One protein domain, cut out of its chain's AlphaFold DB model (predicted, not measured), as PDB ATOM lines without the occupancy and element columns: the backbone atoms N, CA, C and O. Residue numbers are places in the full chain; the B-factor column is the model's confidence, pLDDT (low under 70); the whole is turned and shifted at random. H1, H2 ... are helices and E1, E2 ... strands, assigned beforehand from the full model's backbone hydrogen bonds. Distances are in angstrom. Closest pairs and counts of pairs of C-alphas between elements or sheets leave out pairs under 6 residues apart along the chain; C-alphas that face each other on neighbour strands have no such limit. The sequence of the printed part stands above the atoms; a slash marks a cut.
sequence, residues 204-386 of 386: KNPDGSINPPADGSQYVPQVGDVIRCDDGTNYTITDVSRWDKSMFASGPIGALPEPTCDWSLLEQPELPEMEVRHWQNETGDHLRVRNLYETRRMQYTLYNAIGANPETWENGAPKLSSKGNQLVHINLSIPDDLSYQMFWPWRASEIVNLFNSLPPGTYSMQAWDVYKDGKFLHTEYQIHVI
ATOM      1  N   LYS A 204     234.363 181.349 199.273       80.38
ATOM      2  CA  LYS A 204     234.066 182.290 198.185       80.38
ATOM      3  C   LYS A 204     234.925 181.994 196.964       80.38
ATOM      4  O   LYS A 204     236.089 181.624 197.084       80.38
ATOM      5  N   ASN A 205     234.348 182.188 195.789       73.56
ATOM      6  CA  ASN A 205     235.021 182.088 194.504       73.56
ATOM      7  C   ASN A 205     235.471 183.483 194.027       73.56
ATOM      8  O   ASN A 205     234.885 184.492 194.429       73.56
ATOM      9  N   PRO A 206     236.454 183.575 193.107       77.38
ATOM     10  CA  PRO A 206     236.956 184.858 192.598       77.38
ATOM     11  C   PRO A 206     235.907 185.751 191.921       77.38
ATOM     12  O   PRO A 206     236.106 186.956 191.795       77.38
ATOM     13  N   ASP A 207     234.805 185.167 191.450       73.25
ATOM     14  CA  ASP A 207     233.688 185.885 190.830       73.25
ATOM     15  C   ASP A 207     232.647 186.390 191.847       73.25
ATOM     16  O   ASP A 207     231.619 186.933 191.449       73.25
ATOM     17  N   GLY A 208     232.903 186.206 193.145       77.88
ATOM     18  CA  GLY A 208     232.015 186.602 194.235       77.88
ATOM     19  C   GLY A 208     230.925 185.584 194.573       77.88
ATOM     20  O   GLY A 208     230.181 185.818 195.524       77.88
ATOM     21  N   SER A 209     230.828 184.463 193.846       82.50
ATOM     22  CA  SER A 209     229.929 183.367 194.227       82.50
ATOM     23  C   SER A 209     230.429 182.632 195.474       82.50
ATOM     24  O   SER A 209     231.619 182.659 195.787       82.50
ATOM     25  N   ILE A 210     229.530 181.968 196.193       90.62
ATOM     26  CA  ILE A 210     229.818 181.193 197.397       90.62
ATOM     27  C   ILE A 210     229.708 179.694 197.116       90.62
ATOM     28  O   ILE A 210     228.863 179.264 196.330       90.62
ATOM     29  N   ASN A 211     230.518 178.893 197.802       90.06
ATOM     30  CA  ASN A 211     230.333 177.450 197.900       90.06
ATOM     31  C   ASN A 211     229.797 177.132 199.303       90.06
ATOM     32  O   ASN A 211     230.423 177.550 200.287       90.06
ATOM     33  N   PRO A 212     228.667 176.415 199.417       90.19
ATOM     34  CA  PRO A 212     228.121 176.031 200.708       90.19
ATOM     35  C   PRO A 212     229.076 175.130 201.513       90.19
ATOM     36  O   PRO A 212     230.020 174.562 200.957       90.19
ATOM     37  N   PRO A 213     228.834 174.986 202.823       85.31
ATOM     38  CA  PRO A 213     229.749 174.329 203.748       85.31
ATOM     39  C   PRO A 213     229.896 172.835 203.478       85.31
ATOM     40  O   PRO A 213     228.916 172.095 203.513       85.31
ATOM     41  N   ALA A 214     231.135 172.385 203.284       87.25
ATOM     42  CA  ALA A 214     231.464 170.968 203.110       87.25
ATOM     43  C   ALA A 214     231.803 170.249 204.435       87.25
ATOM     44  O   ALA A 214     231.905 169.028 204.480       87.25
ATOM     45  N   ASP A 215     231.971 170.991 205.529       80.31
ATOM     46  CA  ASP A 215     232.393 170.492 206.847       80.31
ATOM     47  C   ASP A 215     231.221 170.140 207.790       80.31
ATOM     48  O   ASP A 215     231.421 169.649 208.909       80.31
ATOM     49  N   GLY A 216     229.985 170.378 207.338       82.12
ATOM     50  CA  GLY A 216     228.771 170.212 208.133       82.12
ATOM     51  C   GLY A 216     228.398 171.423 208.989       82.12
ATOM     52  O   GLY A 216     227.474 171.306 209.795       82.12
ATOM     53  N   SER A 217     229.083 172.558 208.833       80.44
ATOM     54  CA  SER A 217     228.671 173.835 209.420       80.44
ATOM     55  C   SER A 217     227.346 174.317 208.814       80.44
ATOM     56  O   SER A 217     226.995 173.981 207.680       80.44
ATOM     57  N   GLN A 218     226.568 175.076 209.589       83.25
ATOM     58  CA  GLN A 218     225.249 175.524 209.147       83.25
ATOM     59  C   GLN A 218     225.366 176.612 208.077       83.25
ATOM     60  O   GLN A 218     225.942 177.674 208.313       83.25
ATOM     61  N   TYR A 219     224.742 176.369 206.925       85.12
ATOM     62  CA  TYR A 219     224.465 177.409 205.946       85.12
ATOM     63  C   TYR A 219     223.138 178.099 206.268       85.12
ATOM     64  O   TYR A 219     222.105 177.442 206.398       85.12
ATOM     65  N   VAL A 220     223.172 179.427 206.381       82.81
ATOM     66  CA  VAL A 220     221.985 180.273 206.550       82.81
ATOM     67  C   VAL A 220     221.859 181.157 205.305       82.81
ATOM     68  O   VAL A 220     222.625 182.116 205.189       82.81
ATOM     69  N   PRO A 221     220.938 180.856 204.370       82.50
ATOM     70  CA  PRO A 221     220.842 181.565 203.102       82.50
ATOM     71  C   PRO A 221     220.380 183.007 203.306       82.50
ATOM     72  O   PRO A 221     219.442 183.273 204.060       82.50
ATOM     73  N   GLN A 222     221.000 183.928 202.575       80.38
ATOM     74  CA  GLN A 222     220.672 185.350 202.555       80.38
ATOM     75  C   GLN A 222     220.174 185.780 201.171       80.38
ATOM     76  O   GLN A 222     220.547 185.228 200.134       80.38
ATOM     77  N   VAL A 223     219.326 186.812 201.136       76.38
ATOM     78  CA  VAL A 223     218.976 187.466 199.866       76.38
ATOM     79  C   VAL A 223     220.230 188.118 199.289       76.38
ATOM     80  O   VAL A 223     220.886 188.907 199.964       76.38
ATOM     81  N   GLY A 224     220.528 187.827 198.026       76.81
ATOM     82  CA  GLY A 224     221.718 188.302 197.328       76.81
ATOM     83  C   GLY A 224     222.864 187.293 197.293       76.81
ATOM     84  O   GLY A 224     223.801 187.512 196.527       76.81
ATOM     85  N   ASP A 225     222.784 186.187 198.041       84.12
ATOM     86  CA  ASP A 225     223.768 185.112 197.928       84.12
ATOM     87  C   ASP A 225     223.781 184.551 196.505       84.12
ATOM     88  O   ASP A 225     222.738 184.274 195.908       84.12
ATOM     89  N   VAL A 226     224.981 184.367 195.960       92.69
ATOM     90  CA  VAL A 226     225.197 183.775 194.639       92.69
ATOM     91  C   VAL A 226     225.890 182.438 194.839       92.69
ATOM     92  O   VAL A 226     227.090 182.404 195.062       92.69
ATOM     93  N   ILE A 227     225.158 181.332 194.788       92.44
ATOM     94  CA  ILE A 227     225.705 179.990 195.004       92.44
ATOM     95  C   ILE A 227     226.334 179.473 193.707       92.44
ATOM     96  O   ILE A 227     225.699 179.505 192.654       92.44
ATOM     97  N   ARG A 228     227.564 178.961 193.789       96.19
ATOM     98  CA  ARG A 228     228.209 178.220 192.703       96.19
ATOM     99  C   ARG A 228     227.641 176.805 192.610       96.19
ATOM    100  O   ARG A 228     227.659 176.063 193.588       96.19
ATOM    101  N   CYS A 229     227.173 176.438 191.424       96.62
ATOM    102  CA  CYS A 229     226.612 175.128 191.114       96.62
ATOM    103  C   CYS A 229     227.674 174.162 190.571       96.62
ATOM    104  O   CYS A 229     228.660 174.585 189.957       96.62
ATOM    105  N   ASP A 230     227.427 172.857 190.712       95.06
ATOM    106  CA  ASP A 230     228.339 171.798 190.249       95.06
ATOM    107  C   ASP A 230     228.480 171.767 188.715       95.06
ATOM    108  O   ASP A 230     229.499 171.332 188.178       95.06
ATOM    109  N   ASP A 231     227.477 172.272 187.991       94.06
ATOM    110  CA  ASP A 231     227.512 172.443 186.532       94.06
ATOM    111  C   ASP A 231     228.339 173.670 186.080       94.06
ATOM    112  O   ASP A 231     228.455 173.944 184.884       94.06
ATOM    113  N   GLY A 232     228.924 174.405 187.032       92.25
ATOM    114  CA  GLY A 232     229.742 175.594 186.816       92.25
ATOM    115  C   GLY A 232     228.958 176.903 186.713       92.25
ATOM    116  O   GLY A 232     229.587 177.958 186.596       92.25
ATOM    117  N   THR A 233     227.624 176.861 186.755       95.12
ATOM    118  CA  THR A 233     226.766 178.055 186.758       95.12
ATOM    119  C   THR A 233     226.668 178.688 188.148       95.12
ATOM    120  O   THR A 233     227.136 178.129 189.138       95.12
ATOM    121  N   ASN A 234     226.071 179.878 188.217       95.19
ATOM    122  CA  ASN A 234     225.816 180.594 189.462       95.19
ATOM    123  C   ASN A 234     224.308 180.795 189.638       95.19
ATOM    124  O   ASN A 234     223.637 181.263 188.717       95.19
ATOM    125  N   TYR A 235     223.801 180.521 190.836       95.19
ATOM    126  CA  TYR A 235     222.396 180.669 191.199       95.19
ATOM    127  C   TYR A 235     222.222 181.771 192.244       95.19
ATOM    128  O   TYR A 235     222.838 181.727 193.305       95.19
ATOM    129  N   THR A 236     221.379 182.765 191.967       92.81
ATOM    130  CA  THR A 236     221.156 183.891 192.889       92.81
ATOM    131  C   THR A 236     219.940 183.648 193.773       92.81
ATOM    132  O   THR A 236     218.832 183.443 193.275       92.81
ATOM    133  N   ILE A 237     220.124 183.741 195.085       87.25
ATOM    134  CA  ILE A 237     219.043 183.722 196.064       87.25
ATOM    135  C   ILE A 237     218.391 185.104 196.116       87.25
ATOM    136  O   ILE A 237     219.040 186.124 196.334       87.25
ATOM    137  N   THR A 238     217.078 185.143 195.929       79.44
ATOM    138  CA  THR A 238     216.267 186.366 195.889       79.44
ATOM    139  C   THR A 238     215.206 186.415 196.985       79.44
ATOM    140  O   THR A 238     214.701 187.495 197.286       79.44
ATOM    141  N   ASP A 239     214.866 185.280 197.601       76.69
ATOM    142  CA  ASP A 239     213.838 185.199 198.640       76.69
ATOM    143  C   ASP A 239     214.117 184.040 199.609       76.69
ATOM    144  O   ASP A 239     214.089 182.869 199.226       76.69
ATOM    145  N   VAL A 240     214.339 184.368 200.881       80.50
ATOM    146  CA  VAL A 240     214.522 183.399 201.981       80.50
ATOM    147  C   VAL A 240     213.444 183.537 203.051       80.50
ATOM    148  O   VAL A 240     213.574 183.011 204.154       80.50
ATOM    149  N   SER A 241     212.335 184.213 202.736       75.06
ATOM    150  CA  SER A 241     211.254 184.500 203.687       75.06
ATOM    151  C   SER A 241     210.651 183.253 204.338       75.06
ATOM    152  O   SER A 241     210.014 183.370 205.378       75.06
ATOM    153  N   ARG A 242     210.854 182.070 203.744       73.00
ATOM    154  CA  ARG A 242     210.346 180.773 204.214       73.00
ATOM    155  C   ARG A 242     211.362 179.933 204.986       73.00
ATOM    156  O   ARG A 242     210.952 178.916 205.537       73.00
ATOM    157  N   TRP A 243     212.635 180.333 205.027       65.88
ATOM    158  CA  TRP A 243     213.726 179.504 205.549       65.88
ATOM    159  C   TRP A 243     213.530 179.109 207.019       65.88
ATOM    160  O   TRP A 243     213.550 177.922 207.331       65.88
ATOM    161  N   ASP A 244     213.171 180.066 207.879       65.31
ATOM    162  CA  ASP A 244     212.847 179.817 209.298       65.31
ATOM    163  C   ASP A 244     211.410 180.241 209.670       65.31
ATOM    164  O   ASP A 244     211.053 180.462 210.824       65.31
ATOM    165  N   LYS A 245     210.546 180.406 208.661       60.19
ATOM    166  CA  LYS A 245     209.161 180.890 208.832       60.19
ATOM    167  C   LYS A 245     208.152 180.034 208.070       60.19
ATOM    168  O   LYS A 245     207.157 180.534 207.542       60.19
ATOM    169  N   SER A 246     208.401 178.726 207.981       59.25
ATOM    170  CA  SER A 246     207.430 177.803 207.389       59.25
ATOM    171  C   SER A 246     206.128 177.822 208.193       59.25
ATOM    172  O   SER A 246     206.108 177.460 209.365       59.25
ATOM    173  N   MET A 247     205.015 178.160 207.535       46.50
ATOM    174  CA  MET A 247     203.665 178.133 208.126       46.50
ATOM    175  C   MET A 247     203.227 176.733 208.593       46.50
ATOM    176  O   MET A 247     202.213 176.597 209.273       46.50
ATOM    177  N   PHE A 248     203.961 175.692 208.192       50.59
ATOM    178  CA  PHE A 248     203.695 174.300 208.543       50.59
ATOM    179  C   PHE A 248     204.565 173.808 209.710       50.59
ATOM    180  O   PHE A 248     204.283 172.743 210.259       50.59
ATOM    181  N   ALA A 249     205.612 174.552 210.086       55.44
ATOM    182  CA  ALA A 249     206.495 174.213 211.197       55.44
ATOM    183  C   ALA A 249     205.914 174.704 212.533       55.44
ATOM    184  O   ALA A 249     205.266 175.743 212.609       55.44
ATOM    185  N   SER A 250     206.148 173.948 213.608       43.59
ATOM    186  CA  SER A 250     205.646 174.257 214.960       43.59
ATOM    187  C   SER A 250     206.378 175.425 215.642       43.59
ATOM    188  O   SER A 250     206.014 175.806 216.751       43.59
ATOM    189  N   GLY A 251     207.421 175.953 215.000       49.25
ATOM    190  CA  GLY A 251     208.330 176.979 215.499       49.25
ATOM    191  C   GLY A 251     209.652 176.955 214.719       49.25
ATOM    192  O   GLY A 251     209.803 176.105 213.833       49.25
ATOM    193  N   PRO A 252     210.593 177.860 215.040       57.62
ATOM    194  CA  PRO A 252     211.929 177.848 214.455       57.62
ATOM    195  C   PRO A 252     212.654 176.541 214.793       57.62
ATOM    196  O   PRO A 252     212.485 175.979 215.885       57.62
ATOM    197  N   ILE A 253     213.440 176.023 213.850       69.19
ATOM    198  CA  ILE A 253     214.181 174.775 214.060       69.19
ATOM    199  C   ILE A 253     215.384 175.091 214.959       69.19
ATOM    200  O   ILE A 253     216.285 175.826 214.570       69.19
ATOM    201  N   GLY A 254     215.394 174.544 216.181       69.38
ATOM    202  CA  GLY A 254     216.475 174.763 217.150       69.38
ATOM    203  C   GLY A 254     217.839 174.204 216.712       69.38
ATOM    204  O   GLY A 254     217.982 173.613 215.640       69.38
ATOM    205  N   ALA A 255     218.856 174.342 217.567       81.12
ATOM    206  CA  ALA A 255     220.197 173.787 217.336       81.12
ATOM    207  C   ALA A 255     220.188 172.257 217.112       81.12
ATOM    208  O   ALA A 255     219.169 171.589 217.334       81.12
ATOM    209  N   LEU A 256     221.311 171.692 216.648       86.94
ATOM    210  CA  LEU A 256     221.458 170.236 216.550       86.94
ATOM    211  C   LEU A 256     221.199 169.561 217.913       86.94
ATOM    212  O   LEU A 256     221.498 170.157 218.948       86.94
ATOM    213  N   PRO A 257     220.656 168.327 217.935       90.81
ATOM    214  CA  PRO A 257     220.458 167.589 219.176       90.81
ATOM    215  C   PRO A 257     221.766 167.443 219.960       90.81
ATOM    216  O   PRO A 257     222.811 167.181 219.372       90.81
ATOM    217  N   GLU A 258     221.691 167.557 221.285       90.94
ATOM    218  CA  GLU A 258     222.796 167.213 222.183       90.94
ATOM    219  C   GLU A 258     222.804 165.699 222.480       90.94
ATOM    220  O   GLU A 258     221.745 165.056 222.430       90.94
ATOM    221  N   PRO A 259     223.968 165.102 222.789       93.00
ATOM    222  CA  PRO A 259     224.078 163.674 223.072       93.00
ATOM    223  C   PRO A 259     223.347 163.267 224.355       93.00
ATOM    224  O   PRO A 259     223.593 163.809 225.431       93.00
ATOM    225  N   THR A 260     222.490 162.246 224.257       95.12
ATOM    226  CA  THR A 260     221.849 161.588 225.416       95.12
ATOM    227  C   THR A 260     222.507 160.256 225.792       95.12
ATOM    228  O   THR A 260     222.182 159.670 226.826       95.12
ATOM    229  N   CYS A 261     223.447 159.785 224.973       93.25
ATOM    230  CA  CYS A 261     224.306 158.626 225.202       93.25
ATOM    231  C   CYS A 261     225.719 158.903 224.660       93.25
ATOM    232  O   CYS A 261     225.961 159.936 224.033       93.25
ATOM    233  N   ASP A 262     226.666 157.993 224.903       94.31
ATOM    234  CA  ASP A 262     228.036 158.144 224.402       94.31
ATOM    235  C   ASP A 262     228.121 157.809 222.904       94.31
ATOM    236  O   ASP A 262     228.345 156.665 222.504       94.31
ATOM    237  N   TRP A 263     227.944 158.826 222.060       95.25
ATOM    238  CA  TRP A 263     228.016 158.675 220.607       95.25
ATOM    239  C   TRP A 263     229.374 158.176 220.113       95.25
ATOM    240  O   TRP A 263     229.421 157.576 219.045       95.25
ATOM    241  N   SER A 264     230.462 158.353 220.875       94.56
ATOM    242  CA  SER A 264     231.794 157.885 220.463       94.56
ATOM    243  C   SER A 264     231.890 156.357 220.361       94.56
ATOM    244  O   SER A 264     232.792 155.834 219.709       94.56
ATOM    245  N   LEU A 265     230.938 155.638 220.967       94.06
ATOM    246  CA  LEU A 265     230.822 154.185 220.880       94.06
ATOM    247  C   LEU A 265     230.060 153.715 219.632       94.06
ATOM    248  O   LEU A 265     230.069 152.522 219.336       94.06
ATOM    249  N   LEU A 266     229.393 154.618 218.910       95.19
ATOM    250  CA  LEU A 266     228.646 154.328 217.686       95.19
ATOM    251  C   LEU A 266     229.513 154.547 216.444       95.19
ATOM    252  O   LEU A 266     230.508 155.273 216.482       95.19
ATOM    253  N   GLU A 267     229.125 153.928 215.329       92.94
ATOM    254  CA  GLU A 267     229.760 154.174 214.030       92.94
ATOM    255  C   GLU A 267     229.772 155.670 213.696       92.94
ATOM    256  O   GLU A 267     228.746 156.334 213.825       92.94
ATOM    257  N   GLN A 268     230.926 156.182 213.263       90.81
ATOM    258  CA  GLN A 268     231.142 157.581 212.883       90.81
ATOM    259  C   GLN A 268     231.280 157.675 211.353       90.81
ATOM    260  O   GLN A 268     232.408 157.688 210.855       90.81
ATOM    261  N   PRO A 269     230.171 157.658 210.588       92.81
ATOM    262  CA  PRO A 269     230.241 157.797 209.141       92.81
ATOM    263  C   PRO A 269     230.804 159.168 208.760       92.81
ATOM    264  O   PRO A 269     230.496 160.183 209.393       92.81
ATOM    265  N   GLU A 270     231.620 159.192 207.711       90.62
ATOM    266  CA  GLU A 270     232.121 160.436 207.135       90.62
ATOM    267  C   GLU A 270     230.974 161.219 206.487       90.62
ATOM    268  O   GLU A 270     230.001 160.643 205.987       90.62
ATOM    269  N   LEU A 271     231.080 162.551 206.511       88.31
ATOM    270  CA  LEU A 271     230.159 163.389 205.755       88.31
ATOM    271  C   LEU A 271     230.346 163.115 204.259       88.31
ATOM    272  O   LEU A 271     231.484 162.984 203.807       88.31
ATOM    273  N   PRO A 272     229.256 163.038 203.485       93.69
ATOM    274  CA  PRO A 272     229.374 162.926 202.045       93.69
ATOM    275  C   PRO A 272     229.864 164.255 201.455       93.69
ATOM    276  O   PRO A 272     229.755 165.312 202.080       93.69
ATOM    277  N   GLU A 273     230.331 164.200 200.211       92.69
ATOM    278  CA  GLU A 273     230.708 165.392 199.454       92.69
ATOM    279  C   GLU A 273     229.557 166.404 199.376       92.69
ATOM    280  O   GLU A 273     228.370 166.044 199.306       92.69
ATOM    281  N   MET A 274     229.923 167.685 199.381       92.69
ATOM    282  CA  MET A 274     228.992 168.783 199.156       92.69
ATOM    283  C   MET A 274     228.524 168.760 197.697       92.69
ATOM    284  O   MET A 274     229.338 168.657 196.787       92.69
ATOM    285  N   GLU A 275     227.212 168.859 197.478       95.94
ATOM    286  CA  GLU A 275     226.608 168.820 196.139       95.94
ATOM    287  C   GLU A 275     225.627 169.981 195.945       95.94
ATOM    288  O   GLU A 275     224.704 170.182 196.747       95.94
ATOM    289  N   VAL A 276     225.797 170.720 194.852       97.62
ATOM    290  CA  VAL A 276     224.941 171.835 194.442       97.62
ATOM    291  C   VAL A 276     224.379 171.540 193.053       97.62
ATOM    292  O   VAL A 276     224.935 171.904 192.013       97.62
ATOM    293  N   ARG A 277     223.221 170.879 193.043       97.38
ATOM    294  CA  ARG A 277     222.549 170.409 191.831       97.38
ATOM    295  C   ARG A 277     221.632 171.499 191.287       97.38
ATOM    296  O   ARG A 277     220.646 171.855 191.929       97.38
ATOM    297  N   HIS A 278     221.920 171.979 190.085       97.75
ATOM    298  CA  HIS A 278     221.136 172.996 189.389       97.75
ATOM    299  C   HIS A 278     220.549 172.439 188.090       97.75
ATOM    300  O   HIS A 278     221.189 171.643 187.399       97.75
ATOM    301  N   TRP A 279     219.309 172.816 187.774       96.88
ATOM    302  CA  TRP A 279     218.697 172.495 186.488       96.88
ATOM    303  C   TRP A 279     217.567 173.462 186.133       96.88
ATOM    304  O   TRP A 279     216.800 173.916 186.982       96.88
ATOM    305  N   GLN A 280     217.390 173.676 184.831       95.00
ATOM    306  CA  GLN A 280     216.302 174.474 184.272       95.00
ATOM    307  C   GLN A 280     215.342 173.598 183.463       95.00
ATOM    308  O   GLN A 280     215.761 172.712 182.716       95.00
ATOM    309  N   ASN A 281     214.040 173.845 183.597       94.38
ATOM    310  CA  ASN A 281     213.007 173.192 182.790       94.38
ATOM    311  C   ASN A 281     211.795 174.119 182.570       94.38
ATOM    312  O   ASN A 281     211.787 175.262 183.018       94.38
ATOM    313  N   GLU A 282     210.743 173.623 181.908       94.31
ATOM    314  CA  GLU A 282     209.516 174.396 181.620       94.31
ATOM    315  C   GLU A 282     208.831 174.972 182.870       94.31
ATOM    316  O   GLU A 282     208.044 175.911 182.774       94.31
ATOM    317  N   THR A 283     209.106 174.408 184.049       90.50
ATOM    318  CA  THR A 283     208.480 174.831 185.303       90.50
ATOM    319  C   THR A 283     209.266 175.908 186.041       90.50
ATOM    320  O   THR A 283     208.695 176.482 186.966       90.50
ATOM    321  N   GLY A 284     210.522 176.184 185.672       94.31
ATOM    322  CA  GLY A 284     211.358 177.217 186.290       94.31
ATOM    323  C   GLY A 284     212.825 176.812 186.440       94.31
ATOM    324  O   GLY A 284     213.278 175.819 185.862       94.31
ATOM    325  N   ASP A 285     213.536 177.604 187.235       95.44
ATOM    326  CA  ASP A 285     214.958 177.462 187.537       95.44
ATOM    327  C   ASP A 285     215.168 176.880 188.945       95.44
ATOM    328  O   ASP A 285     214.794 177.501 189.946       95.44
ATOM    329  N   HIS A 286     215.718 175.671 189.041       96.44
ATOM    330  CA  HIS A 286     215.732 174.879 190.272       96.44
ATOM    331  C   HIS A 286     217.146 174.680 190.803       96.44
ATOM    332  O   HIS A 286     218.079 174.398 190.051       96.44
ATOM    333  N   LEU A 287     217.264 174.723 192.128       97.94
ATOM    334  CA  LEU A 287     218.492 174.408 192.847       97.94
ATOM    335  C   LEU A 287     218.192 173.433 193.987       97.94
ATOM    336  O   LEU A 287     217.232 173.612 194.743       97.94
ATOM    337  N   ARG A 288     219.045 172.425 194.144       97.31
ATOM    338  CA  ARG A 288     219.130 171.576 195.332       97.31
ATOM    339  C   ARG A 288     220.532 171.651 195.909       97.31
ATOM    340  O   ARG A 288     221.494 171.264 195.254       97.31
ATOM    341  N   VAL A 289     220.619 172.117 197.147       97.56
ATOM    342  CA  VAL A 289     221.869 172.233 197.900       97.56
ATOM    343  C   VAL A 289     221.871 171.147 198.966       97.56
ATOM    344  O   VAL A 289     220.947 171.096 199.780       97.56
ATOM    345  N   ARG A 290     222.863 170.252 198.973       97.69
ATOM    346  CA  ARG A 290     222.981 169.252 200.041       97.69
ATOM    347  C   ARG A 290     223.193 169.962 201.376       97.69
ATOM    348  O   ARG A 290     224.125 170.738 201.536       97.69
ATOM    349  N   ASN A 291     222.343 169.676 202.353       96.12
ATOM    350  CA  ASN A 291     222.418 170.303 203.664       96.12
ATOM    351  C   ASN A 291     223.089 169.344 204.659       96.12
ATOM    352  O   ASN A 291     222.443 168.488 205.270       96.12
ATOM    353  N   LEU A 292     224.414 169.453 204.794       95.19
ATOM    354  CA  LEU A 292     225.210 168.584 205.670       95.19
ATOM    355  C   LEU A 292     224.916 168.814 207.161       95.19
ATOM    356  O   LEU A 292     224.937 167.863 207.943       95.19
ATOM    357  N   TYR A 293     224.573 170.045 207.548       92.94
ATOM    358  CA  TYR A 293     224.160 170.375 208.913       92.94
ATOM    359  C   TYR A 293     222.844 169.675 209.282       92.94
ATOM    360  O   TYR A 293     222.751 168.984 210.297       92.94
ATOM    361  N   GLU A 294     221.841 169.755 208.410       95.12
ATOM    362  CA  GLU A 294     220.564 169.068 208.611       95.12
ATOM    363  C   GLU A 294     220.689 167.543 208.442       95.12
ATOM    364  O   GLU A 294     219.991 166.783 209.112       95.12
ATOM    365  N   THR A 295     221.661 167.060 207.662       97.44
ATOM    366  CA  THR A 295     222.023 165.631 207.634       97.44
ATOM    367  C   THR A 295     222.583 165.175 208.991       97.44
ATOM    368  O   THR A 295     222.174 164.129 209.504       97.44
ATOM    369  N   ARG A 296     223.427 165.986 209.653       95.38
ATOM    370  CA  ARG A 296     223.856 165.729 211.043       95.38
ATOM    371  C   ARG A 296     222.695 165.775 212.027       95.38
ATOM    372  O   ARG A 296     222.658 164.963 212.947       95.38
ATOM    373  N   ARG A 297     221.704 166.651 211.834       96.06
ATOM    374  CA  ARG A 297     220.487 166.647 212.664       96.06
ATOM    375  C   ARG A 297     219.783 165.295 212.616       96.06
ATOM    376  O   ARG A 297     219.393 164.776 213.667       96.06
ATOM    377  N   MET A 298     219.646 164.713 211.423       98.00
ATOM    378  CA  MET A 298     219.077 163.373 211.251       98.00
ATOM    379  C   MET A 298     219.920 162.316 211.977       98.00
ATOM    380  O   MET A 298     219.377 161.540 212.766       98.00
ATOM    381  N   GLN A 299     221.242 162.345 211.783       97.81
ATOM    382  CA  GLN A 299     222.192 161.417 212.407       97.81
ATOM    383  C   GLN A 299     222.127 161.473 213.937       97.81
ATOM    384  O   GLN A 299     221.985 160.446 214.592       97.81
ATOM    385  N   TYR A 300     222.184 162.669 214.519       97.38
ATOM    386  CA  TYR A 300     222.196 162.871 215.969       97.38
ATOM    387  C   TYR A 300     220.858 162.496 216.604       97.38
ATOM    388  O   TYR A 300     220.809 161.941 217.703       97.38
ATOM    389  N   THR A 301     219.761 162.721 215.878       97.88
ATOM    390  CA  THR A 301     218.440 162.225 216.277       97.88
ATOM    391  C   THR A 301     218.424 160.697 216.320       97.88
ATOM    392  O   THR A 301     217.924 160.124 217.289       97.88
ATOM    393  N   LEU A 302     219.007 160.030 215.315       98.12
ATOM    394  CA  LEU A 302     219.120 158.572 215.298       98.12
ATOM    395  C   LEU A 302     220.035 158.057 216.417       98.12
ATOM    396  O   LEU A 302     219.660 157.109 217.098       98.12
ATOM    397  N   TYR A 303     221.183 158.687 216.675       98.19
ATOM    398  CA  TYR A 303     222.066 158.297 217.780       98.19
ATOM    399  C   TYR A 303     221.361 158.334 219.135       98.19
ATOM    400  O   TYR A 303     221.444 157.377 219.907       98.19
ATOM    401  N   ASN A 304     220.612 159.402 219.406       98.12
ATOM    402  CA  ASN A 304     219.821 159.500 220.628       98.12
ATOM    403  C   ASN A 304     218.708 158.438 220.680       98.12
ATOM    404  O   ASN A 304     218.430 157.903 221.754       98.12
ATOM    405  N   ALA A 305     218.101 158.085 219.541       98.00
ATOM    406  CA  ALA A 305     217.123 156.998 219.466       98.00
ATOM    407  C   ALA A 305     217.759 155.625 219.753       98.00
ATOM    408  O   ALA A 305     217.182 154.838 220.504       98.00
ATOM    409  N   ILE A 306     218.965 155.367 219.232       97.75
ATOM    410  CA  ILE A 306     219.750 154.157 219.517       97.75
ATOM    411  C   ILE A 306     220.033 154.060 221.019       97.75
ATOM    412  O   ILE A 306     219.713 153.046 221.632       97.75
ATOM    413  N   GLY A 307     220.569 155.119 221.631       97.12
ATOM    414  CA  GLY A 307     220.892 155.136 223.063       97.12
ATOM    415  C   GLY A 307     219.685 154.970 223.990       97.12
ATOM    416  O   GLY A 307     219.828 154.484 225.111       97.12
ATOM    417  N   ALA A 308     218.495 155.358 223.528       97.06
ATOM    418  CA  ALA A 308     217.251 155.241 224.279       97.06
ATOM    419  C   ALA A 308     216.557 153.873 224.124       97.06
ATOM    420  O   ALA A 308     215.601 153.600 224.854       97.06
ATOM    421  N   ASN A 309     216.996 153.018 223.192       97.00
ATOM    422  CA  ASN A 309     216.312 151.771 222.867       97.00
ATOM    423  C   ASN A 309     217.028 150.543 223.478       97.00
ATOM    424  O   ASN A 309     218.194 150.285 223.175       97.00
ATOM    425  N   PRO A 310     216.342 149.730 224.306       95.06
ATOM    426  CA  PRO A 310     216.955 148.592 224.995       95.06
ATOM    427  C   PRO A 310     217.361 147.429 224.073       95.06
ATOM    428  O   PRO A 310     218.090 146.535 224.513       95.06
ATOM    429  N   GLU A 311     216.892 147.389 222.822       94.88
ATOM    430  CA  GLU A 311     217.313 146.390 221.830       94.88
ATOM    431  C   GLU A 311     218.696 146.694 221.251       94.88
ATOM    432  O   GLU A 311     219.423 145.773 220.881       94.88
ATOM    433  N   THR A 312     219.089 147.967 221.222       96.25
ATOM    434  CA  THR A 312     220.327 148.435 220.586       96.25
ATOM    435  C   THR A 312     221.320 149.045 221.573       96.25
ATOM    436  O   THR A 312     222.491 149.184 221.225       96.25
ATOM    437  N   TRP A 313     220.915 149.326 222.816       97.25
ATOM    438  CA  TRP A 313     221.775 149.877 223.865       97.25
ATOM    439  C   TRP A 313     221.525 149.220 225.227       97.25
ATOM    440  O   TRP A 313     220.387 149.052 225.663       97.25
ATOM    441  N   GLU A 314     222.591 148.839 225.932       95.69
ATOM    442  CA  GLU A 314     222.509 148.219 227.259       95.69
ATOM    443  C   GLU A 314     223.795 148.469 228.056       95.69
ATOM    444  O   GLU A 314     224.891 148.496 227.502       95.69
ATOM    445  N   ASN A 315     223.677 148.652 229.376       94.00
ATOM    446  CA  ASN A 315     224.821 148.864 230.277       94.00
ATOM    447  C   ASN A 315     225.752 150.026 229.866       94.00
ATOM    448  O   ASN A 315     226.954 149.976 230.115       94.00
ATOM    449  N   GLY A 316     225.197 151.077 229.254       94.19
ATOM    450  CA  GLY A 316     225.965 152.254 228.839       94.19
ATOM    451  C   GLY A 316     226.764 152.073 227.545       94.19
ATOM    452  O   GLY A 316     227.611 152.914 227.267       94.19
ATOM    453  N   ALA A 317     226.507 151.017 226.766       96.56
ATOM    454  CA  ALA A 317     227.176 150.759 225.495       96.56
ATOM    455  C   ALA A 317     226.205 150.203 224.429       96.56
ATOM    456  O   ALA A 317     225.142 149.672 224.777       96.56
ATOM    457  N   PRO A 318     226.566 150.266 223.133       96.69
ATOM    458  CA  PRO A 318     225.799 149.616 222.079       96.69
ATOM    459  C   PRO A 318     225.752 148.100 222.283       96.69
ATOM    460  O   PRO A 318     226.771 147.456 222.555       96.69
ATOM    461  N   LYS A 319     224.576 147.503 222.085       96.62
ATOM    462  CA  LYS A 319     224.450 146.052 221.960       96.62
ATOM    463  C   LYS A 319     225.148 145.594 220.688       96.62
ATOM    464  O   LYS A 319     225.005 146.192 219.623       96.62
ATOM    465  N   LEU A 320     225.889 144.499 220.814       95.75
ATOM    466  CA  LEU A 320     226.607 143.883 219.708       95.75
ATOM    467  C   LEU A 320     225.939 142.566 219.319       95.75
ATOM    468  O   LEU A 320     225.426 141.824 220.159       95.75
ATOM    469  N   SER A 321     225.988 142.250 218.032       92.81
ATOM    470  CA  SER A 321     225.652 140.923 217.521       92.81
ATOM    471  C   SER A 321     226.575 139.848 218.113       92.81
ATOM    472  O   SER A 321     227.649 140.134 218.644       92.81
ATOM    473  N   SER A 322     226.227 138.571 217.928       92.62
ATOM    474  CA  SER A 322     227.076 137.437 218.334       92.62
ATOM    475  C   SER A 322     228.469 137.427 217.687       92.62
ATOM    476  O   SER A 322     229.356 136.712 218.150       92.62
ATOM    477  N   LYS A 323     228.669 138.214 216.622       92.44
ATOM    478  CA  LYS A 323     229.948 138.396 215.924       92.44
ATOM    479  C   LYS A 323     230.722 139.639 216.382       92.44
ATOM    480  O   LYS A 323     231.799 139.885 215.855       92.44
ATOM    481  N   GLY A 324     230.192 140.408 217.335       91.94
ATOM    482  CA  GLY A 324     230.819 141.627 217.849       91.94
ATOM    483  C   GLY A 324     230.557 142.893 217.024       91.94
ATOM    484  O   GLY A 324     231.152 143.922 217.318       91.94
ATOM    485  N   ASN A 325     229.676 142.847 216.019       92.12
ATOM    486  CA  ASN A 325     229.314 144.024 215.214       92.12
ATOM    487  C   ASN A 325     228.173 144.813 215.863       92.12
ATOM    488  O   ASN A 325     227.306 144.191 216.486       92.12
ATOM    489  N   GLN A 326     228.128 146.132 215.649       93.12
ATOM    490  CA  GLN A 326     226.965 146.952 216.003       93.12
ATOM    491  C   GLN A 326     225.712 146.469 215.259       93.12
ATOM    492  O   GLN A 326     225.801 145.857 214.196       93.12
ATOM    493  N   LEU A 327     224.545 146.693 215.863       95.81
ATOM    494  CA  LEU A 327     223.254 146.284 215.299       95.81
ATOM    495  C   LEU A 327     222.656 147.321 214.342       95.81
ATOM    496  O   LEU A 327     221.717 147.006 213.615       95.81
ATOM    497  N   VAL A 328     223.177 148.547 214.374       97.06
ATOM    498  CA  VAL A 328     222.682 149.681 213.597       97.06
ATOM    499  C   VAL A 328     223.841 150.254 212.802       97.06
ATOM    500  O   VAL A 328     224.875 150.576 213.383       97.06
ATOM    501  N   HIS A 329     223.645 150.379 211.495       96.44
ATOM    502  CA  HIS A 329     224.605 150.971 210.570       96.44
ATOM    503  C   HIS A 329     224.037 152.261 209.996       96.44
ATOM    504  O   HIS A 329     222.828 152.360 209.778       96.44
ATOM    505  N   ILE A 330     224.892 153.252 209.751       96.56
ATOM    506  CA  ILE A 330     224.452 154.585 209.324       96.56
ATOM    507  C   ILE A 330     225.225 155.017 208.084       96.56
ATOM    508  O   ILE A 330     226.453 155.038 208.094       96.56
ATOM    509  N   ASN A 331     224.499 155.435 207.047       97.31
ATOM    510  CA  ASN A 331     225.060 156.119 205.885       97.31
ATOM    511  C   ASN A 331     224.483 157.532 205.799       97.31
ATOM    512  O   ASN A 331     223.282 157.734 205.978       97.31
ATOM    513  N   LEU A 332     225.321 158.510 205.469       97.50
ATOM    514  CA  LEU A 332     224.912 159.915 205.345       97.50
ATOM    515  C   LEU A 332     224.608 160.326 203.893       97.50
ATOM    516  O   LEU A 332     224.561 161.506 203.563       97.50
ATOM    517  N   SER A 333     224.393 159.340 203.024       95.75
ATOM    518  CA  SER A 333     223.968 159.509 201.637       95.75
ATOM    519  C   SER A 333     223.074 158.348 201.220       95.75
ATOM    520  O   SER A 333     223.237 157.227 201.711       95.75
ATOM    521  N   ILE A 334     222.176 158.591 200.270       96.19
ATOM    522  CA  ILE A 334     221.318 157.561 199.681       96.19
ATOM    523  C   ILE A 334     221.734 157.369 198.214       96.19
ATOM    524  O   ILE A 334     221.697 158.344 197.465       96.19
ATOM    525  N   PRO A 335     222.132 156.150 197.799       93.31
ATOM    526  CA  PRO A 335     222.378 155.830 196.395       93.31
ATOM    527  C   PRO A 335     221.187 156.187 195.496       93.31
ATOM    528  O   PRO A 335     220.036 155.955 195.867       93.31
ATOM    529  N   ASP A 336     221.463 156.722 194.304       89.38
ATOM    530  CA  ASP A 336     220.430 157.233 193.389       89.38
ATOM    531  C   ASP A 336     219.448 156.149 192.891       89.38
ATOM    532  O   ASP A 336     218.353 156.472 192.428       89.38
ATOM    533  N   ASP A 337     219.815 154.865 192.971       91.75
ATOM    534  CA  ASP A 337     218.978 153.724 192.586       91.75
ATOM    535  C   ASP A 337     218.034 153.239 193.701       91.75
ATOM    536  O   ASP A 337     217.172 152.389 193.453       91.75
ATOM    537  N   LEU A 338     218.152 153.786 194.914       93.50
ATOM    538  CA  LEU A 338     217.308 153.428 196.049       93.50
ATOM    539  C   LEU A 338     216.136 154.396 196.223       93.50
ATOM    540  O   LEU A 338     216.256 155.616 196.121       93.50
ATOM    541  N   SER A 339     214.975 153.835 196.561       93.25
ATOM    542  CA  SER A 339     213.822 154.623 196.986       93.25
ATOM    543  C   SER A 339     213.973 155.054 198.442       93.25
ATOM    544  O   SER A 339     214.452 154.299 199.283       93.25
ATOM    545  N   TYR A 340     213.513 156.257 198.767       95.19
ATOM    546  CA  TYR A 340     213.561 156.797 200.122       95.19
ATOM    547  C   TYR A 340     212.206 157.355 200.541       95.19
ATOM    548  O   TYR A 340     211.378 157.751 199.717       95.19
ATOM    549  N   GLN A 341     211.988 157.397 201.850       93.31
ATOM    550  CA  GLN A 341     210.945 158.209 202.452       93.31
ATOM    551  C   GLN A 341     211.444 159.649 202.542       93.31
ATOM    552  O   GLN A 341     212.611 159.884 202.845       93.31
ATOM    553  N   MET A 342     210.561 160.608 202.281       93.06
ATOM    554  CA  MET A 342     210.866 162.032 202.361       93.06
ATOM    555  C   MET A 342     209.838 162.714 203.254       93.06
ATOM    556  O   MET A 342     208.635 162.498 203.085       93.06
ATOM    557  N   PHE A 343     210.291 163.572 204.161       90.31
ATOM    558  CA  PHE A 343     209.404 164.409 204.954       90.31
ATOM    559  C   PHE A 343     209.900 165.849 205.047       90.31
ATOM    560  O   PHE A 343     211.087 166.150 204.962       90.31
ATOM    561  N   TRP A 344     208.928 166.735 205.220       86.56
ATOM    562  CA  TRP A 344     209.069 168.135 205.583       86.56
ATOM    563  C   TRP A 344     207.710 168.584 206.157       86.56
ATOM    564  O   TRP A 344     206.675 168.090 205.690       86.56
ATOM    565  N   PRO A 345     207.662 169.478 207.160       85.69
ATOM    566  CA  PRO A 345     208.788 170.082 207.879       85.69
ATOM    567  C   PRO A 345     209.516 169.095 208.799       85.69
ATOM    568  O   PRO A 345     209.064 167.963 208.990       85.69
ATOM    569  N   TRP A 346     210.649 169.535 209.363       87.81
ATOM    570  CA  TRP A 346     211.418 168.746 210.325       87.81
ATOM    571  C   TRP A 346     210.547 168.301 211.502       87.81
ATOM    572  O   TRP A 346     209.893 169.113 212.161       87.81
ATOM    573  N   ARG A 347     210.580 166.998 211.781       87.75
ATOM    574  CA  ARG A 347     209.921 166.360 212.919       87.75
ATOM    575  C   ARG A 347     210.795 165.202 213.384       87.75
ATOM    576  O   ARG A 347     210.826 164.161 212.736       87.75
ATOM    577  N   ALA A 348     211.465 165.357 214.526       91.69
ATOM    578  CA  ALA A 348     212.328 164.308 215.084       91.69
ATOM    579  C   ALA A 348     211.588 162.964 215.266       91.69
ATOM    580  O   ALA A 348     212.181 161.898 215.116       91.69
ATOM    581  N   SER A 349     210.272 163.010 215.518       92.94
ATOM    582  CA  SER A 349     209.417 161.824 215.624       92.94
ATOM    583  C   SER A 349     209.382 160.964 214.360       92.94
ATOM    584  O   SER A 349     209.159 159.767 214.485       92.94
ATOM    585  N   GLU A 350     209.598 161.526 213.166       92.56
ATOM    586  CA  GLU A 350     209.636 160.747 211.916       92.56
ATOM    587  C   GLU A 350     210.809 159.755 211.933       92.56
ATOM    588  O   GLU A 350     210.644 158.598 211.561       92.56
ATOM    589  N   ILE A 351     211.967 160.161 212.471       96.38
ATOM    590  CA  ILE A 351     213.135 159.280 212.632       96.38
ATOM    591  C   ILE A 351     212.953 158.349 213.830       96.38
ATOM    592  O   ILE A 351     213.171 157.147 213.712       96.38
ATOM    593  N   VAL A 352     212.532 158.878 214.984       96.56
ATOM    594  CA  VAL A 352     212.415 158.087 216.222       96.56
ATOM    595  C   VAL A 352     211.367 156.979 216.089       96.56
ATOM    596  O   VAL A 352     211.613 155.847 216.504       96.56
ATOM    597  N   ASN A 353     210.207 157.271 215.495       95.44
ATOM    598  CA  ASN A 353     209.157 156.269 215.302       95.44
ATOM    599  C   ASN A 353     209.574 155.215 214.272       95.44
ATOM    600  O   ASN A 353     209.324 154.031 214.495       95.44
ATOM    601  N   LEU A 354     210.229 155.631 213.181       94.94
ATOM    602  CA  LEU A 354     210.770 154.711 212.185       94.94
ATOM    603  C   LEU A 354     211.798 153.775 212.824       94.94
ATOM    604  O   LEU A 354     211.657 152.560 212.707       94.94
ATOM    605  N   PHE A 355     212.750 154.321 213.584       97.06
ATOM    606  CA  PHE A 355     213.764 153.540 214.282       97.06
ATOM    607  C   PHE A 355     213.147 152.528 215.249       97.06
ATOM    608  O   PHE A 355     213.437 151.340 215.184       97.06
ATOM    609  N   ASN A 356     212.225 152.969 216.105       94.56
ATOM    610  CA  ASN A 356     211.579 152.080 217.070       94.56
ATOM    611  C   ASN A 356     210.724 150.979 216.424       94.56
ATOM    612  O   ASN A 356     210.429 149.986 217.085       94.56
ATOM    613  N   SER A 357     210.317 151.138 215.163       93.19
ATOM    614  CA  SER A 357     209.609 150.090 214.427       93.19
ATOM    615  C   SER A 357     210.531 148.994 213.881       93.19
ATOM    616  O   SER A 357     210.074 147.865 213.709       93.19
ATOM    617  N   LEU A 358     211.808 149.307 213.623       90.56
ATOM    618  CA  LEU A 358     212.806 148.400 213.038       90.56
ATOM    619  C   LEU A 358     214.220 148.662 213.612       90.56
ATOM    620  O   LEU A 358     215.111 149.048 212.860       90.56
ATOM    621  N   PRO A 359     214.474 148.480 214.923       86.00
ATOM    622  CA  PRO A 359     215.660 149.067 215.558       86.00
ATOM    623  C   PRO A 359     217.004 148.590 214.977       86.00
ATOM    624  O   PRO A 359     217.838 149.442 214.670       86.00
ATOM    625  N   PRO A 360     217.254 147.282 214.760       92.44
ATOM    626  CA  PRO A 360     218.429 146.835 214.014       92.44
ATOM    627  C   PRO A 360     218.239 147.059 212.510       92.44
ATOM    628  O   PRO A 360     217.197 146.700 211.965       92.44
ATOM    629  N   GLY A 361     219.258 147.571 211.824       94.19
ATOM    630  CA  GLY A 361     219.188 147.802 210.381       94.19
ATOM    631  C   GLY A 361     220.229 148.789 209.875       94.19
ATOM    632  O   GLY A 361     221.034 149.324 210.643       94.19
ATOM    633  N   THR A 362     220.213 149.033 208.567       96.25
ATOM    634  CA  THR A 362     221.037 150.078 207.943       96.25
ATOM    635  C   THR A 362     220.175 151.281 207.601       96.25
ATOM    636  O   THR A 362     219.222 151.167 206.834       96.25
ATOM    637  N   TYR A 363     220.538 152.434 208.150       97.44
ATOM    638  CA  TYR A 363     219.834 153.698 208.001       97.44
ATOM    639  C   TYR A 363     220.648 154.634 207.117       97.44
ATOM    640  O   TYR A 363     221.677 155.162 207.536       97.44
ATOM    641  N   SER A 364     220.178 154.863 205.898       97.94
ATOM    642  CA  SER A 364     220.766 155.834 204.979       97.94
ATOM    643  C   SER A 364     219.931 157.110 204.997       97.94
ATOM    644  O   SER A 364     218.721 157.051 204.792       97.94
ATOM    645  N   MET A 365     220.545 158.261 205.249       97.69
ATOM    646  CA  MET A 365     219.835 159.534 205.389       97.69
ATOM    647  C   MET A 365     220.588 160.686 204.741       97.69
ATOM    648  O   MET A 365     221.811 160.676 204.702       97.69
ATOM    649  N   GLN A 366     219.857 161.679 204.248       98.06
ATOM    650  CA  GLN A 366     220.424 162.907 203.690       98.06
ATOM    651  C   GLN A 366     219.390 164.033 203.713       98.06
ATOM    652  O   GLN A 366     218.186 163.774 203.641       98.06
ATOM    653  N   ALA A 367     219.855 165.278 203.773       97.56
ATOM    654  CA  ALA A 367     219.001 166.458 203.692       97.56
ATOM    655  C   ALA A 367     219.380 167.357 202.507       97.56
ATOM    656  O   ALA A 367     220.555 167.471 202.146       97.56
ATOM    657  N   TRP A 368     218.380 168.005 201.911       97.44
ATOM    658  CA  TRP A 368     218.544 168.906 200.767       97.44
ATOM    659  C   TRP A 368     217.715 170.172 200.944       97.44
ATOM    660  O   TRP A 368     216.501 170.090 201.118       97.44
ATOM    661  N   ASP A 369     218.338 171.339 200.821       95.88
ATOM    662  CA  ASP A 369     217.615 172.600 200.680       95.88
ATOM    663  C   ASP A 369     217.163 172.772 199.232       95.88
ATOM    664  O   ASP A 369     217.949 172.611 198.294       95.88
ATOM    665  N   VAL A 370     215.885 173.102 199.047       94.94
ATOM    666  CA  VAL A 370     215.245 173.205 197.735       94.94
ATOM    667  C   VAL A 370     214.911 174.656 197.435       94.94
ATOM    668  O   VAL A 370     214.188 175.306 198.196       94.94
ATOM    669  N   TYR A 371     215.372 175.136 196.283       95.25
ATOM    670  CA  TYR A 371     215.074 176.468 195.775       95.25
ATOM    671  C   TYR A 371     214.458 176.404 194.385       95.25
ATOM    672  O   TYR A 371     214.718 175.487 193.598       95.25
ATOM    673  N   LYS A 372     213.651 177.417 194.080       92.56
ATOM    674  CA  LYS A 372     213.080 177.629 192.757       92.56
ATOM    675  C   LYS A 372     212.959 179.117 192.450       92.56
ATOM    676  O   LYS A 372     212.431 179.867 193.269       92.56
ATOM    677  N   ASP A 373     213.399 179.527 191.265       92.31
ATOM    678  CA  ASP A 373     213.382 180.908 190.773       92.31
ATOM    679  C   ASP A 373     213.994 181.906 191.788       92.31
ATOM    680  O   ASP A 373     213.451 182.983 192.047       92.31
ATOM    681  N   GLY A 374     215.103 181.509 192.424       86.50
ATOM    682  CA  GLY A 374     215.814 182.251 193.467       86.50
ATOM    683  C   GLY A 374     215.207 182.145 194.871       86.50
ATOM    684  O   GLY A 374     215.739 182.727 195.813       86.50
ATOM    685  N   LYS A 375     214.103 181.415 195.051       87.88
ATOM    686  CA  LYS A 375     213.356 181.378 196.315       87.88
ATOM    687  C   LYS A 375     213.584 180.084 197.071       87.88
ATOM    688  O   LYS A 375     213.375 179.014 196.502       87.88
ATOM    689  N   PHE A 376     213.909 180.170 198.358       88.44
ATOM    690  CA  PHE A 376     213.896 179.009 199.244       88.44
ATOM    691  C   PHE A 376     212.465 178.475 199.393       88.44
ATOM    692  O   PHE A 376     211.531 179.223 199.703       88.44
ATOM    693  N   LEU A 377     212.291 177.171 199.185       85.31
ATOM    694  CA  LEU A 377     211.008 176.495 199.345       85.31
ATOM    695  C   LEU A 377     210.943 175.767 200.686       85.31
ATOM    696  O   LEU A 377     210.074 176.076 201.505       85.31
ATOM    697  N   HIS A 378     211.854 174.813 200.890       87.25
ATOM    698  CA  HIS A 378     211.898 173.928 202.048       87.25
ATOM    699  C   HIS A 378     213.189 173.098 202.086       87.25
ATOM    700  O   HIS A 378     213.857 172.938 201.069       87.25
ATOM    701  N   THR A 379     213.483 172.504 203.246       91.69
ATOM    702  CA  THR A 379     214.485 171.436 203.397       91.69
ATOM    703  C   THR A 379     213.794 170.073 203.344       91.69
ATOM    704  O   THR A 379     212.882 169.809 204.130       91.69
ATOM    705  N   GLU A 380     214.201 169.211 202.416       93.94
ATOM    706  CA  GLU A 380     213.757 167.819 202.307       93.94
ATOM    707  C   GLU A 380     214.646 166.916 203.166       93.94
ATOM    708  O   GLU A 380     215.853 166.856 202.942       93.94
ATOM    709  N   TYR A 381     214.047 166.171 204.097       96.31
ATOM    710  CA  TYR A 381     214.731 165.142 204.881       96.31
ATOM    711  C   TYR A 381     214.407 163.778 204.286       96.31
ATOM    712  O   TYR A 381     213.235 163.403 204.201       96.31
ATOM    713  N   GLN A 382     215.429 163.048 203.850       97.94
ATOM    714  CA  GLN A 382     215.288 161.781 203.142       97.94
ATOM    715  C   GLN A 382     215.894 160.650 203.965       97.94
ATOM    716  O   GLN A 382     216.994 160.792 204.497       97.94
ATOM    717  N   ILE A 383     215.186 159.526 204.068       97.00
ATOM    718  CA  ILE A 383     215.630 158.356 204.827       97.00
ATOM    719  C   ILE A 383     215.245 157.053 204.124       97.00
ATOM    720  O   ILE A 383     214.136 156.894 203.612       97.00
ATOM    721  N   HIS A 384     216.176 156.111 204.103       96.12
ATOM    722  CA  HIS A 384     216.023 154.759 203.586       96.12
ATOM    723  C   HIS A 384     216.504 153.770 204.648       96.12
ATOM    724  O   HIS A 384     217.540 153.997 205.273       96.12
ATOM    725  N   VAL A 385     215.751 152.690 204.862       94.00
ATOM    726  CA  VAL A 385     216.042 151.687 205.895       94.00
ATOM    727  C   VAL A 385     215.919 150.291 205.297       94.00
ATOM    728  O   VAL A 385     214.936 150.018 204.601       94.00
ATOM    729  N   ILE A 386     216.901 149.430 205.582       88.88
ATOM    730  CA  ILE A 386     216.939 148.008 205.192       88.88
ATOM    731  C   ILE A 386     217.328 147.088 206.339       88.88
ATOM    732  O   ILE A 386     218.152 147.507 207.194       88.88
TER     733      ILE A 386
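This is residues 204 to 386 of the 386 residues of the protein "SLH domain-containing protein" of Flavonifractor sp. An112 (UniProt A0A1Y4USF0). A long, twisted sheet is built along the hairpin of E7 and E8, and two helices cover part of it, H1 over E7 and H2 over E8. On the same side of E7, the hairpin E3-E4 widens the sheet beside the last residues of E7 and E5 lies beside its first ones, while E6 borders E8; a small separate hairpin, E1-E2, sits near E3 and E4, and the loop of residues 309 to 327 reaches out at the opposite end of the length. The printed part has 183 residues, with two named helices and eight named strands in the order E1 E2 E3 E4 H1 E5 E6 H2 E7 E8. The class is mixed, helices and strands, though under half of the residues are in named elements, and the six-strand sheet is branched, with mixed pairing. The whole is compact, with a radius of gyration of the C-alphas of 17.9 A, and elongated in outline, spanning 54 by 32 by 29 A.

Find C-alpha 361 at (219.188, 147.802, 210.381); from there E7, residues 361 to 372, runs 35.2 A to C-alpha 372 at (213.080, 177.629, 192.757). E8, residues 375 to 385, comes back over 31.3 A. Next look for E3, residues 276 to 281, 16.7 A long, and E4, residues 284 to 290, 19.7 A long. E5 is residues 328 to 331 and E6 is residues 341 to 343. H1, residues 292 to 308, begins at C-alpha 292, (225.210, 168.584, 205.670), and is 24.2 A long; H2, residues 348 to 357, is 14.5 A long. E1, residues 226 to 228, and E2, residues 234 to 236, are the two short strands of the second sheet.

Start at E7, which has three neighbours. E8 lies on one side of it, antiparallel at 167 degrees and forming a hairpin with it; look for N 366 and O 382, 3.0 A apart. On the other side of E7 lie both E4 and E5. E4 is antiparallel beside residues 368 to 372, with N 289 and O 369 at 2.9 A; E5 is parallel beside residues 361 to 364, with N 329 and O 361 at 2.9 A. The edge strand E3 forms an antiparallel hairpin with E4, with N 277 and O 288 at 2.8 A. The edge strand E6 is antiparallel to E8, with N 341 and O 383 at 2.8 A. Now look over the sheet. H1 is on it at a height over the sheet of 9.1 A, over E7 and along the strands at 25 degrees to E7 on the local plane; their closest C-alphas, those of Thr 295 and Ala 367, are 5.0 A apart. H2 is on it at a height of 9.4 A, over E8 and along the strands at 12 degrees to E8 on the local plane. H1 and H2 touch, their closest C-alphas being those of Ala 305 and Val 352 at 5.8 A, and run the same way at a steep tilt of 45 degrees. In both helices every O i to N i+4 pair is within hydrogen-bond range. The hairpin of E1 and E2 is antiparallel, with N 227 and O 235 at 2.8 A. The closest C-alphas of E2 and E4, those of Tyr 235 and Leu 287, are 7.6 A apart; E1 and E2 are apart from E7.

The two C-alphas farthest apart, those of Glu 282 and Asn 315, are 57.0 A from each other. The printed part has no cut and ends at residue 386, the chain's last residue. The long links are E2 to E3, with 39 residues, and H1 to E5, with 19, in which residues 313 to 314 pair with 317 to 318, antiparallel. The mean pLDDT of the printed part is 89.8; look for low confidence, under 70, at residues 243 to 254.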